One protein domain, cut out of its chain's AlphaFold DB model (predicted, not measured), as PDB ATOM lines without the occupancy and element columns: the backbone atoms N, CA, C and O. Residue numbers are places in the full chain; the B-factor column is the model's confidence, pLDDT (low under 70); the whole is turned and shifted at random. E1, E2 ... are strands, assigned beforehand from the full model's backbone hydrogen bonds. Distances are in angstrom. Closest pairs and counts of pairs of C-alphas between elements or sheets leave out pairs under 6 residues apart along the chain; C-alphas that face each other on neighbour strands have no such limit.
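Overview. This is residues 176 to 240 of the 245 residues of an uncharacterized protein of Verrucomicrobiaceae bacterium (UniProt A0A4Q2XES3). A single sheet of seven strands curls round into a small barrel that is nearly closed, with a gap left between its edge strands E2 and E3. The link of residues 190 to 197 runs from one side of this gap to the other. The printed part has 65 residues, with no named helix and seven named strands, E1 to E7 in order along the chain; the sheet's order is E2, E1, E7, E6, E5, E4, E3, antiparallel throughout, and the class is all strand. It is compact, with a radius of gyration of the C-alphas of 11.3 A, and its rounded outline spans 28 by 24 by 20 A.

Arrangement. E1, residues 176 to 179, and E2, residues 186 to 189, form a hairpin; N 177 and O 187 are within hydrogen-bond range at 2.8 A. E3, residues 198 to 204, is apart from E2, but only just, with closest C-alphas 8.4 A apart. E4, residues 207 to 211, forms a hairpin with E3, with N 201 and O 209 at 2.9 A. E5, residues 217 to 222, forms a hairpin with E4, with N 218 and O 210 at 2.8 A. E5 is staggered: it pairs with E4 over residues 217 to 221 and with E6, residues 228 to 231, over residues 221 to 222. N 230 and O 221 of the hairpin E5 and E6 are at 2.7 A. E7, residues 234 to 239, forms a hairpin with E6, with N 229 and O 237 at 2.8 A. E7 is also the antiparallel neighbour of E1, at 147 degrees between directions, with N 178 and O 238 at 2.8 A. E3 to E7 make a meander, each strand the antiparallel neighbour of the one before.

Along the chain. E1 begins at C-alpha 176, (32.094, 27.283, 1.286). E3, the longest strand by residues, measures 19.0 A from C-alpha 198 at (45.312, 23.678, 8.064) to C-alpha 204; E5 measures 16.3 A. E7 measures 14.9 A and ends at C-alpha 239, (32.334, 25.529, -4.872). Residues 194 to 195 pair antiparallel with residues 198 to 199 of E3.

Size, cuts and confidence. The two C-alphas farthest apart, those of Ala 214 and Asp 225, are 30.7 A apart, while those of Arg 176 and Ala 240, the first and last printed, are 5.5 A apart. The printed part has no cut and no long link. The sheet is strongly twisted. The mean pLDDT of the printed part is 74.0; it is under 70 at residue 176, residues 188 to 207, residue 214 and residues 223 to 226.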
ATOM      1  N   ARG A 176      32.585  28.614   0.969       69.25
ATOM      2  CA  ARG A 176      32.094  27.283   1.286       69.25
ATOM      3  C   ARG A 176      32.353  26.348   0.110       69.25
ATOM      4  O   ARG A 176      31.883  26.575  -1.002       69.25
ATOM      5  N   TRP A 177      33.082  25.282   0.372       77.62
ATOM      6  CA  TRP A 177      33.380  24.218  -0.573       77.62
ATOM      7  C   TRP A 177      32.707  22.944  -0.121       77.62
ATOM      8  O   TRP A 177      32.704  22.634   1.062       77.62
ATOM      9  N   GLN A 178      32.121  22.215  -1.054       84.62
ATOM     10  CA  GLN A 178      31.464  20.944  -0.817       84.62
ATOM     11  C   GLN A 178      32.397  19.809  -1.223       84.62
ATOM     12  O   GLN A 178      32.971  19.837  -2.313       84.62
ATOM     13  N   MET A 179      32.535  18.800  -0.366       86.31
ATOM     14  CA  MET A 179      33.319  17.606  -0.683       86.31
ATOM     15  C   MET A 179      32.599  16.772  -1.746       86.31
ATOM     16  O   MET A 179      31.443  16.395  -1.565       86.31
ATOM     17  N   VAL A 180      33.290  16.415  -2.831       88.31
ATOM     18  CA  VAL A 180      32.711  15.587  -3.908       88.31
ATOM     19  C   VAL A 180      32.347  14.193  -3.390       88.31
ATOM     20  O   VAL A 180      31.297  13.652  -3.724       88.31
ATOM     21  N   LYS A 181      33.202  13.615  -2.537       88.62
ATOM     22  CA  LYS A 181      33.004  12.270  -1.965       88.62
ATOM     23  C   LYS A 181      31.979  12.227  -0.831       88.62
ATOM     24  O   LYS A 181      31.511  11.148  -0.489       88.62
ATOM     25  N   ASP A 182      31.663  13.373  -0.234       88.38
ATOM     26  CA  ASP A 182      30.698  13.486   0.858       88.38
ATOM     27  C   ASP A 182      29.967  14.831   0.759       88.38
ATOM     28  O   ASP A 182      30.339  15.792   1.436       88.38
ATOM     29  N   PRO A 183      28.919  14.923  -0.077       84.44
ATOM     30  CA  PRO A 183      28.221  16.184  -0.322       84.44
ATOM     31  C   PRO A 183      27.571  16.802   0.927       84.44
ATOM     32  O   PRO A 183      27.148  17.956   0.889       84.44
ATOM     33  N   SER A 184      27.470  16.065   2.038       80.75
ATOM     34  CA  SER A 184      26.985  16.609   3.310       80.75
ATOM     35  C   SER A 184      28.035  17.462   4.033       80.75
ATOM     36  O   SER A 184      27.683  18.283   4.885       80.75
ATOM     37  N   LYS A 185      29.318  17.300   3.683       82.06
ATOM     38  CA  LYS A 185      30.440  18.007   4.296       82.06
ATOM     39  C   LYS A 185      30.828  19.238   3.507       82.06
ATOM     40  O   LYS A 185      30.953  19.218   2.280       82.06
ATOM     41  N   PHE A 186      31.080  20.295   4.267       78.81
ATOM     42  CA  PHE A 186      31.509  21.569   3.741       78.81
ATOM     43  C   PHE A 186      32.758  22.049   4.461       78.81
ATOM     44  O   PHE A 186      32.821  22.009   5.686       78.81
ATOM     45  N   GLU A 187      33.709  22.545   3.684       75.94
ATOM     46  CA  GLU A 187      34.918  23.193   4.166       75.94
ATOM     47  C   GLU A 187      34.806  24.692   3.911       75.94
ATOM     48  O   GLU A 187      34.343  25.119   2.850       75.94
ATOM     49  N   VAL A 188      35.203  25.499   4.892       67.88
ATOM     50  CA  VAL A 188      35.140  26.958   4.784       67.88
ATOM     51  C   VAL A 188      36.550  27.520   4.784       67.88
ATOM     52  O   VAL A 188      37.271  27.423   5.777       67.88
ATOM     53  N   PHE A 189      36.934  28.145   3.678       65.00
ATOM     54  CA  PHE A 189      38.215  28.828   3.570       65.00
ATOM     55  C   PHE A 189      38.024  30.234   4.139       65.00
ATOM     56  O   PHE A 189      37.236  31.034   3.634       65.00
ATOM     57  N   THR A 190      38.674  30.513   5.270       56.25
ATOM     58  CA  THR A 190      38.554  31.816   5.930       56.25
ATOM     59  C   THR A 190      39.492  32.841   5.307       56.25
ATOM     60  O   THR A 190      40.507  32.501   4.694       56.25
ATOM     61  N   LYS A 191      39.194  34.118   5.571       49.66
ATOM     62  CA  LYS A 191      40.025  35.257   5.184       49.66
ATOM     63  C   LYS A 191      41.479  35.124   5.637       49.66
ATOM     64  O   LYS A 191      42.388  35.582   4.970       49.66
ATOM     65  N   GLU A 192      41.743  34.460   6.747       52.09
ATOM     66  CA  GLU A 192      43.101  34.347   7.288       52.09
ATOM     67  C   GLU A 192      43.900  33.201   6.665       52.09
ATOM     68  O   GLU A 192      45.020  32.915   7.099       52.09
ATOM     69  N   GLY A 193      43.316  32.510   5.683       50.12
ATOM     70  CA  GLY A 193      43.885  31.297   5.139       50.12
ATOM     71  C   GLY A 193      43.951  30.192   6.183       50.12
ATOM     72  O   GLY A 193      44.922  29.449   6.182       50.12
ATOM     73  N   ARG A 194      42.995  30.135   7.125       49.75
ATOM     74  CA  ARG A 194      42.985  29.185   8.249       49.75
ATOM     75  C   ARG A 194      41.657  28.451   8.344       49.75
ATOM     76  O   ARG A 194      40.615  29.071   8.536       49.75
ATOM     77  N   TYR A 195      41.719  27.132   8.307       55.72
ATOM     78  CA  TYR A 195      40.690  26.263   8.860       55.72
ATOM     79  C   TYR A 195      41.286  25.538  10.069       55.72
ATOM     80  O   TYR A 195      42.506  25.479  10.195       55.72
ATOM     81  N   VAL A 196      40.448  25.014  10.965       58.53
ATOM     82  CA  VAL A 196      40.789  24.532  12.325       58.53
ATOM     83  C   VAL A 196      42.090  23.700  12.413       58.53
ATOM     84  O   VAL A 196      42.756  23.733  13.446       58.53
ATOM     85  N   HIS A 197      42.510  23.025  11.332       65.00
ATOM     86  CA  HIS A 197      43.726  22.201  11.278       65.00
ATOM     87  C   HIS A 197      44.659  22.426  10.071       65.00
ATOM     88  O   HIS A 197      45.574  21.632   9.880       65.00
ATOM     89  N   TRP A 198      44.449  23.446   9.232       67.44
ATOM     90  CA  TRP A 198      45.312  23.678   8.064       67.44
ATOM     91  C   TRP A 198      45.256  25.124   7.555       67.44
ATOM     92  O   TRP A 198      44.324  25.882   7.838       67.44
ATOM     93  N   LYS A 199      46.290  25.515   6.809       69.19
ATOM     94  CA  LYS A 199      46.406  26.787   6.096       69.19
ATOM     95  C   LYS A 199      46.408  26.580   4.592       69.19
ATOM     96  O   LYS A 199      46.635  25.467   4.139       69.19
ATOM     97  N   TYR A 200      46.219  27.630   3.801       69.38
ATOM     98  CA  TYR A 200      46.449  27.535   2.359       69.38
ATOM     99  C   TYR A 200      47.169  28.755   1.782       69.38
ATOM    100  O   TYR A 200      47.127  29.845   2.350       69.38
ATOM    101  N   THR A 201      47.830  28.562   0.640       65.06
ATOM    102  CA  THR A 201      48.406  29.631  -0.184       65.06
ATOM    103  C   THR A 201      48.025  29.441  -1.651       65.06
ATOM    104  O   THR A 201      47.797  28.324  -2.107       65.06
ATOM    105  N   THR A 202      47.953  30.533  -2.409       67.19
ATOM    106  CA  THR A 202      47.645  30.512  -3.848       67.19
ATOM    107  C   THR A 202      48.804  31.133  -4.622       67.19
ATOM    108  O   THR A 202      48.803  32.349  -4.836       67.19
ATOM    109  N   PRO A 203      49.835  30.354  -4.997       54.25
ATOM    110  CA  PRO A 203      50.990  30.900  -5.714       54.25
ATOM    111  C   PRO A 203      50.618  31.422  -7.111       54.25
ATOM    112  O   PRO A 203      51.310  32.282  -7.648       54.25
ATOM    113  N   ASP A 204      49.520  30.928  -7.685       59.25
ATOM    114  CA  ASP A 204      48.962  31.365  -8.962       59.25
ATOM    115  C   ASP A 204      47.424  31.157  -8.981       59.25
ATOM    116  O   ASP A 204      46.886  30.527  -8.064       59.25
ATOM    117  N   PRO A 205      46.690  31.672  -9.990       59.66
ATOM    118  CA  PRO A 205      45.222  31.579 -10.048       59.66
ATOM    119  C   PRO A 205      44.638  30.163 -10.180       59.66
ATOM    120  O   PRO A 205      43.432  29.989 -10.030       59.66
ATOM    121  N   GLN A 206      45.455  29.161 -10.505       61.69
ATOM    122  CA  GLN A 206      45.029  27.782 -10.747       61.69
ATOM    123  C   GLN A 206      45.595  26.795  -9.728       61.69
ATOM    124  O   GLN A 206      45.327  25.600  -9.841       61.69
ATOM    125  N   THR A 207      46.370  27.251  -8.745       65.06
ATOM    126  CA  THR A 207      47.002  26.382  -7.751       65.06
ATOM    127  C   THR A 207      46.630  26.819  -6.345       65.06
ATOM    128  O   THR A 207      46.811  27.976  -5.974       65.06
ATOM    129  N   VAL A 208      46.177  25.864  -5.539       74.88
ATOM    130  CA  VAL A 208      45.931  26.026  -4.105       74.88
ATOM    131  C   VAL A 208      46.854  25.069  -3.377       74.88
ATOM    132  O   VAL A 208      46.742  23.864  -3.548       74.88
ATOM    133  N   ILE A 209      47.786  25.578  -2.584       74.94
ATOM    134  CA  ILE A 209      48.631  24.744  -1.731       74.94
ATOM    135  C   ILE A 209      47.990  24.697  -0.353       74.94
ATOM    136  O   ILE A 209      47.904  25.729   0.307       74.94
ATOM    137  N   ILE A 210      47.552  23.519   0.077       80.00
ATOM    138  CA  ILE A 210      47.069  23.271   1.438       80.00
ATOM    139  C   ILE A 210      48.265  22.887   2.309       80.00
ATOM    140  O   ILE A 210      49.051  22.036   1.915       80.00
ATOM    141  N   HIS A 211      48.398  23.502   3.480       77.38
ATOM    142  CA  HIS A 211      49.444  23.283   4.482       77.38
ATOM    143  C   HIS A 211      48.796  22.758   5.763       77.38
ATOM    144  O   HIS A 211      48.147  23.521   6.476       77.38
ATOM    145  N   TRP A 212      48.956  21.479   6.088       80.69
ATOM    146  CA  TRP A 212      48.448  20.935   7.358       80.69
ATOM    147  C   TRP A 212      49.345  21.315   8.536       80.69
ATOM    148  O   TRP A 212      48.864  21.593   9.631       80.69
ATOM    149  N   ASP A 213      50.650  21.400   8.289       78.12
ATOM    150  CA  ASP A 213      51.648  21.857   9.249       78.12
ATOM    151  C   ASP A 213      52.848  22.497   8.523       78.12
ATOM    152  O   ASP A 213      52.786  22.794   7.330       78.12
ATOM    153  N   ALA A 214      53.940  22.765   9.245       69.38
ATOM    154  CA  ALA A 214      55.133  23.414   8.696       69.38
ATOM    155  C   ALA A 214      55.941  22.547   7.707       69.38
ATOM    156  O   ALA A 214      56.835  23.065   7.042       69.38
ATOM    157  N   LYS A 215      55.688  21.236   7.650       77.31
ATOM    158  CA  LYS A 215      56.426  20.252   6.841       77.31
ATOM    159  C   LYS A 215      55.542  19.553   5.808       77.31
ATOM    160  O   LYS A 215      56.068  18.985   4.855       77.31
ATOM    161  N   SER A 216      54.225  19.583   5.991       80.69
ATOM    162  CA  SER A 216      53.263  18.877   5.153       80.69
ATOM    163  C   SER A 216      52.370  19.845   4.390       80.69
ATOM    164  O   SER A 216      51.507  20.514   4.962       80.69
ATOM    165  N   SER A 217      52.545  19.850   3.068       85.81
ATOM    166  CA  SER A 217      51.708  20.600   2.139       85.81
ATOM    167  C   SER A 217      51.390  19.804   0.873       85.81
ATOM    168  O   SER A 217      52.204  18.987   0.446       85.81
ATOM    169  N   GLU A 218      50.258  20.081   0.233       86.44
ATOM    170  CA  GLU A 218      49.865  19.477  -1.045       86.44
ATOM    171  C   GLU A 218      49.326  20.544  -1.994       86.44
ATOM    172  O   GLU A 218      48.526  21.394  -1.606       86.44
ATOM    173  N   ALA A 219      49.757  20.479  -3.252       84.25
ATOM    174  CA  ALA A 219      49.282  21.360  -4.305       84.25
ATOM    175  C   ALA A 219      48.042  20.769  -4.979       84.25
ATOM    176  O   ALA A 219      48.070  19.682  -5.553       84.25
ATOM    177  N   TRP A 220      46.949  21.510  -4.915       88.12
ATOM    178  CA  TRP A 220      45.686  21.227  -5.572       88.12
ATOM    179  C   TRP A 220      45.540  22.172  -6.761       88.12
ATOM    180  O   TRP A 220      46.077  23.284  -6.762       88.12
ATOM    181  N   LYS A 221      44.839  21.726  -7.801       81.69
ATOM    182  CA  LYS A 221      44.651  22.495  -9.031       81.69
ATOM    183  C   LYS A 221      43.202  22.885  -9.200       81.69
ATOM    184  O   LYS A 221      42.318  22.064  -9.019       81.69
ATOM    185  N   LEU A 222      42.950  24.117  -9.593       73.12
ATOM    186  CA  LEU A 222      41.620  24.524  -9.994       73.12
ATOM    187  C   LEU A 222      41.340  23.987 -11.404       73.12
ATOM    188  O   LEU A 222      42.159  24.142 -12.314       73.12
ATOM    189  N   ALA A 223      40.204  23.321 -11.583       68.88
ATOM    190  CA  ALA A 223      39.770  22.850 -12.887       68.88
ATOM    191  C   ALA A 223      39.437  24.029 -13.816       68.88
ATOM    192  O   ALA A 223      39.289  25.173 -13.388       68.88
ATOM    193  N   LYS A 224      39.290  23.747 -15.116       60.97
ATOM    194  CA  LYS A 224      38.976  24.769 -16.131       60.97
ATOM    195  C   LYS A 224      37.637  25.477 -15.887       60.97
ATOM    196  O   LYS A 224      37.482  26.616 -16.306       60.97
ATOM    197  N   ASP A 225      36.705  24.816 -15.199       61.03
ATOM    198  CA  ASP A 225      35.418  25.392 -14.787       61.03
ATOM    199  C   ASP A 225      35.553  26.471 -13.693       61.03
ATOM    200  O   ASP A 225      34.598  27.193 -13.409       61.03
ATOM    201  N   GLY A 226      36.734  26.541 -13.066       62.41
ATOM    202  CA  GLY A 226      37.098  27.341 -11.902       62.41
ATOM    203  C   GLY A 226      36.163  27.256 -10.695       62.41
ATOM    204  O   GLY A 226      36.089  28.177  -9.880       62.41
ATOM    205  N   LYS A 227      35.432  26.151 -10.585       70.06
ATOM    206  CA  LYS A 227      34.559  25.817  -9.455       70.06
ATOM    207  C   LYS A 227      34.952  24.492  -8.818       70.06
ATOM    208  O   LYS A 227      34.508  24.224  -7.708       70.06
ATOM    209  N   THR A 228      35.784  23.693  -9.476       78.56
ATOM    210  CA  THR A 228      36.218  22.387  -8.984       78.56
ATOM    211  C   THR A 228      37.686  22.430  -8.580       78.56
ATOM    212  O   THR A 228      38.550  22.793  -9.377       78.56
ATOM    213  N   LEU A 229      37.984  22.031  -7.345       84.12
ATOM    214  CA  LEU A 229      39.342  21.759  -6.890       84.12
ATOM    215  C   LEU A 229      39.702  20.306  -7.168       84.12
ATOM    216  O   LEU A 229      39.000  19.374  -6.772       84.12
ATOM    217  N   LEU A 230      40.829  20.140  -7.845       86.50
ATOM    218  CA  LEU A 230      41.411  18.878  -8.240       86.50
ATOM    219  C   LEU A 230      42.559  18.528  -7.299       86.50
ATOM    220  O   LEU A 230      43.566  19.238  -7.233       86.50
ATOM    221  N   ARG A 231      42.444  17.380  -6.645       90.94
ATOM    222  CA  ARG A 231      43.519  16.759  -5.880       90.94
ATOM    223  C   ARG A 231      44.108  15.630  -6.715       90.94
ATOM    224  O   ARG A 231      43.394  14.709  -7.103       90.94
ATOM    225  N   ASN A 232      45.396  15.715  -7.053       89.06
ATOM    226  CA  ASN A 232      46.064  14.747  -7.937       89.06
ATOM    227  C   ASN A 232      45.321  14.531  -9.276       89.06
ATOM    228  O   ASN A 232      45.219  13.418  -9.784       89.06
ATOM    229  N   GLY A 233      44.760  15.613  -9.831       85.44
ATOM    230  CA  GLY A 233      44.014  15.600 -11.095       85.44
ATOM    231  C   GLY A 233      42.567  15.098 -11.006       85.44
ATOM    232  O   GLY A 233      41.873  15.120 -12.016       85.44
ATOM    233  N   GLN A 234      42.097  14.685  -9.826       91.38
ATOM    234  CA  GLN A 234      40.730  14.208  -9.604       91.38
ATOM    235  C   GLN A 234      39.900  15.247  -8.841       91.38
ATOM    236  O   GLN A 234      40.434  15.854  -7.912       91.38
ATOM    237  N   PRO A 235      38.610  15.447  -9.172       89.12
ATOM    238  CA  PRO A 235      37.713  16.301  -8.393       89.12
ATOM    239  C   PRO A 235      37.649  15.874  -6.925       89.12
ATOM    240  O   PRO A 235      37.310  14.731  -6.620       89.12
ATOM    241  N   ASP A 236      37.962  16.798  -6.020       90.12
ATOM    242  CA  ASP A 236      37.916  16.566  -4.571       90.12
ATOM    243  C   ASP A 236      36.885  17.476  -3.897       90.12
ATOM    244  O   ASP A 236      36.079  17.011  -3.088       90.12
ATOM    245  N   MET A 237      36.829  18.748  -4.307       86.75
ATOM    246  CA  MET A 237      35.855  19.720  -3.809       86.75
ATOM    247  C   MET A 237      35.237  20.542  -4.938       86.75
ATOM    248  O   MET A 237      35.876  20.809  -5.954       86.75
ATOM    249  N   MET A 238      34.006  20.995  -4.724       83.75
ATOM    250  CA  MET A 238      33.294  21.912  -5.613       83.75
ATOM    251  C   MET A 238      32.832  23.143  -4.842       83.75
ATOM    252  O   MET A 238      32.467  23.046  -3.673       83.75
ATOM    253  N   LEU A 239      32.842  24.309  -5.481       74.81
ATOM    254  CA  LEU A 239      32.334  25.529  -4.872       74.81
ATOM    255  C   LEU A 239      30.845  25.354  -4.563       74.81
ATOM    256  O   LEU A 239      30.043  25.123  -5.470       74.81
ATOM    257  N   ALA A 240      30.476  25.492  -3.291       70.06
ATOM    258  CA  ALA A 240      29.086  25.429  -2.887       70.06
ATOM    259  C   ALA A 240      28.400  26.781  -3.156       70.06
ATOM    260  O   ALA A 240      29.011  27.836  -2.954       70.06
TER     261      ALA A 240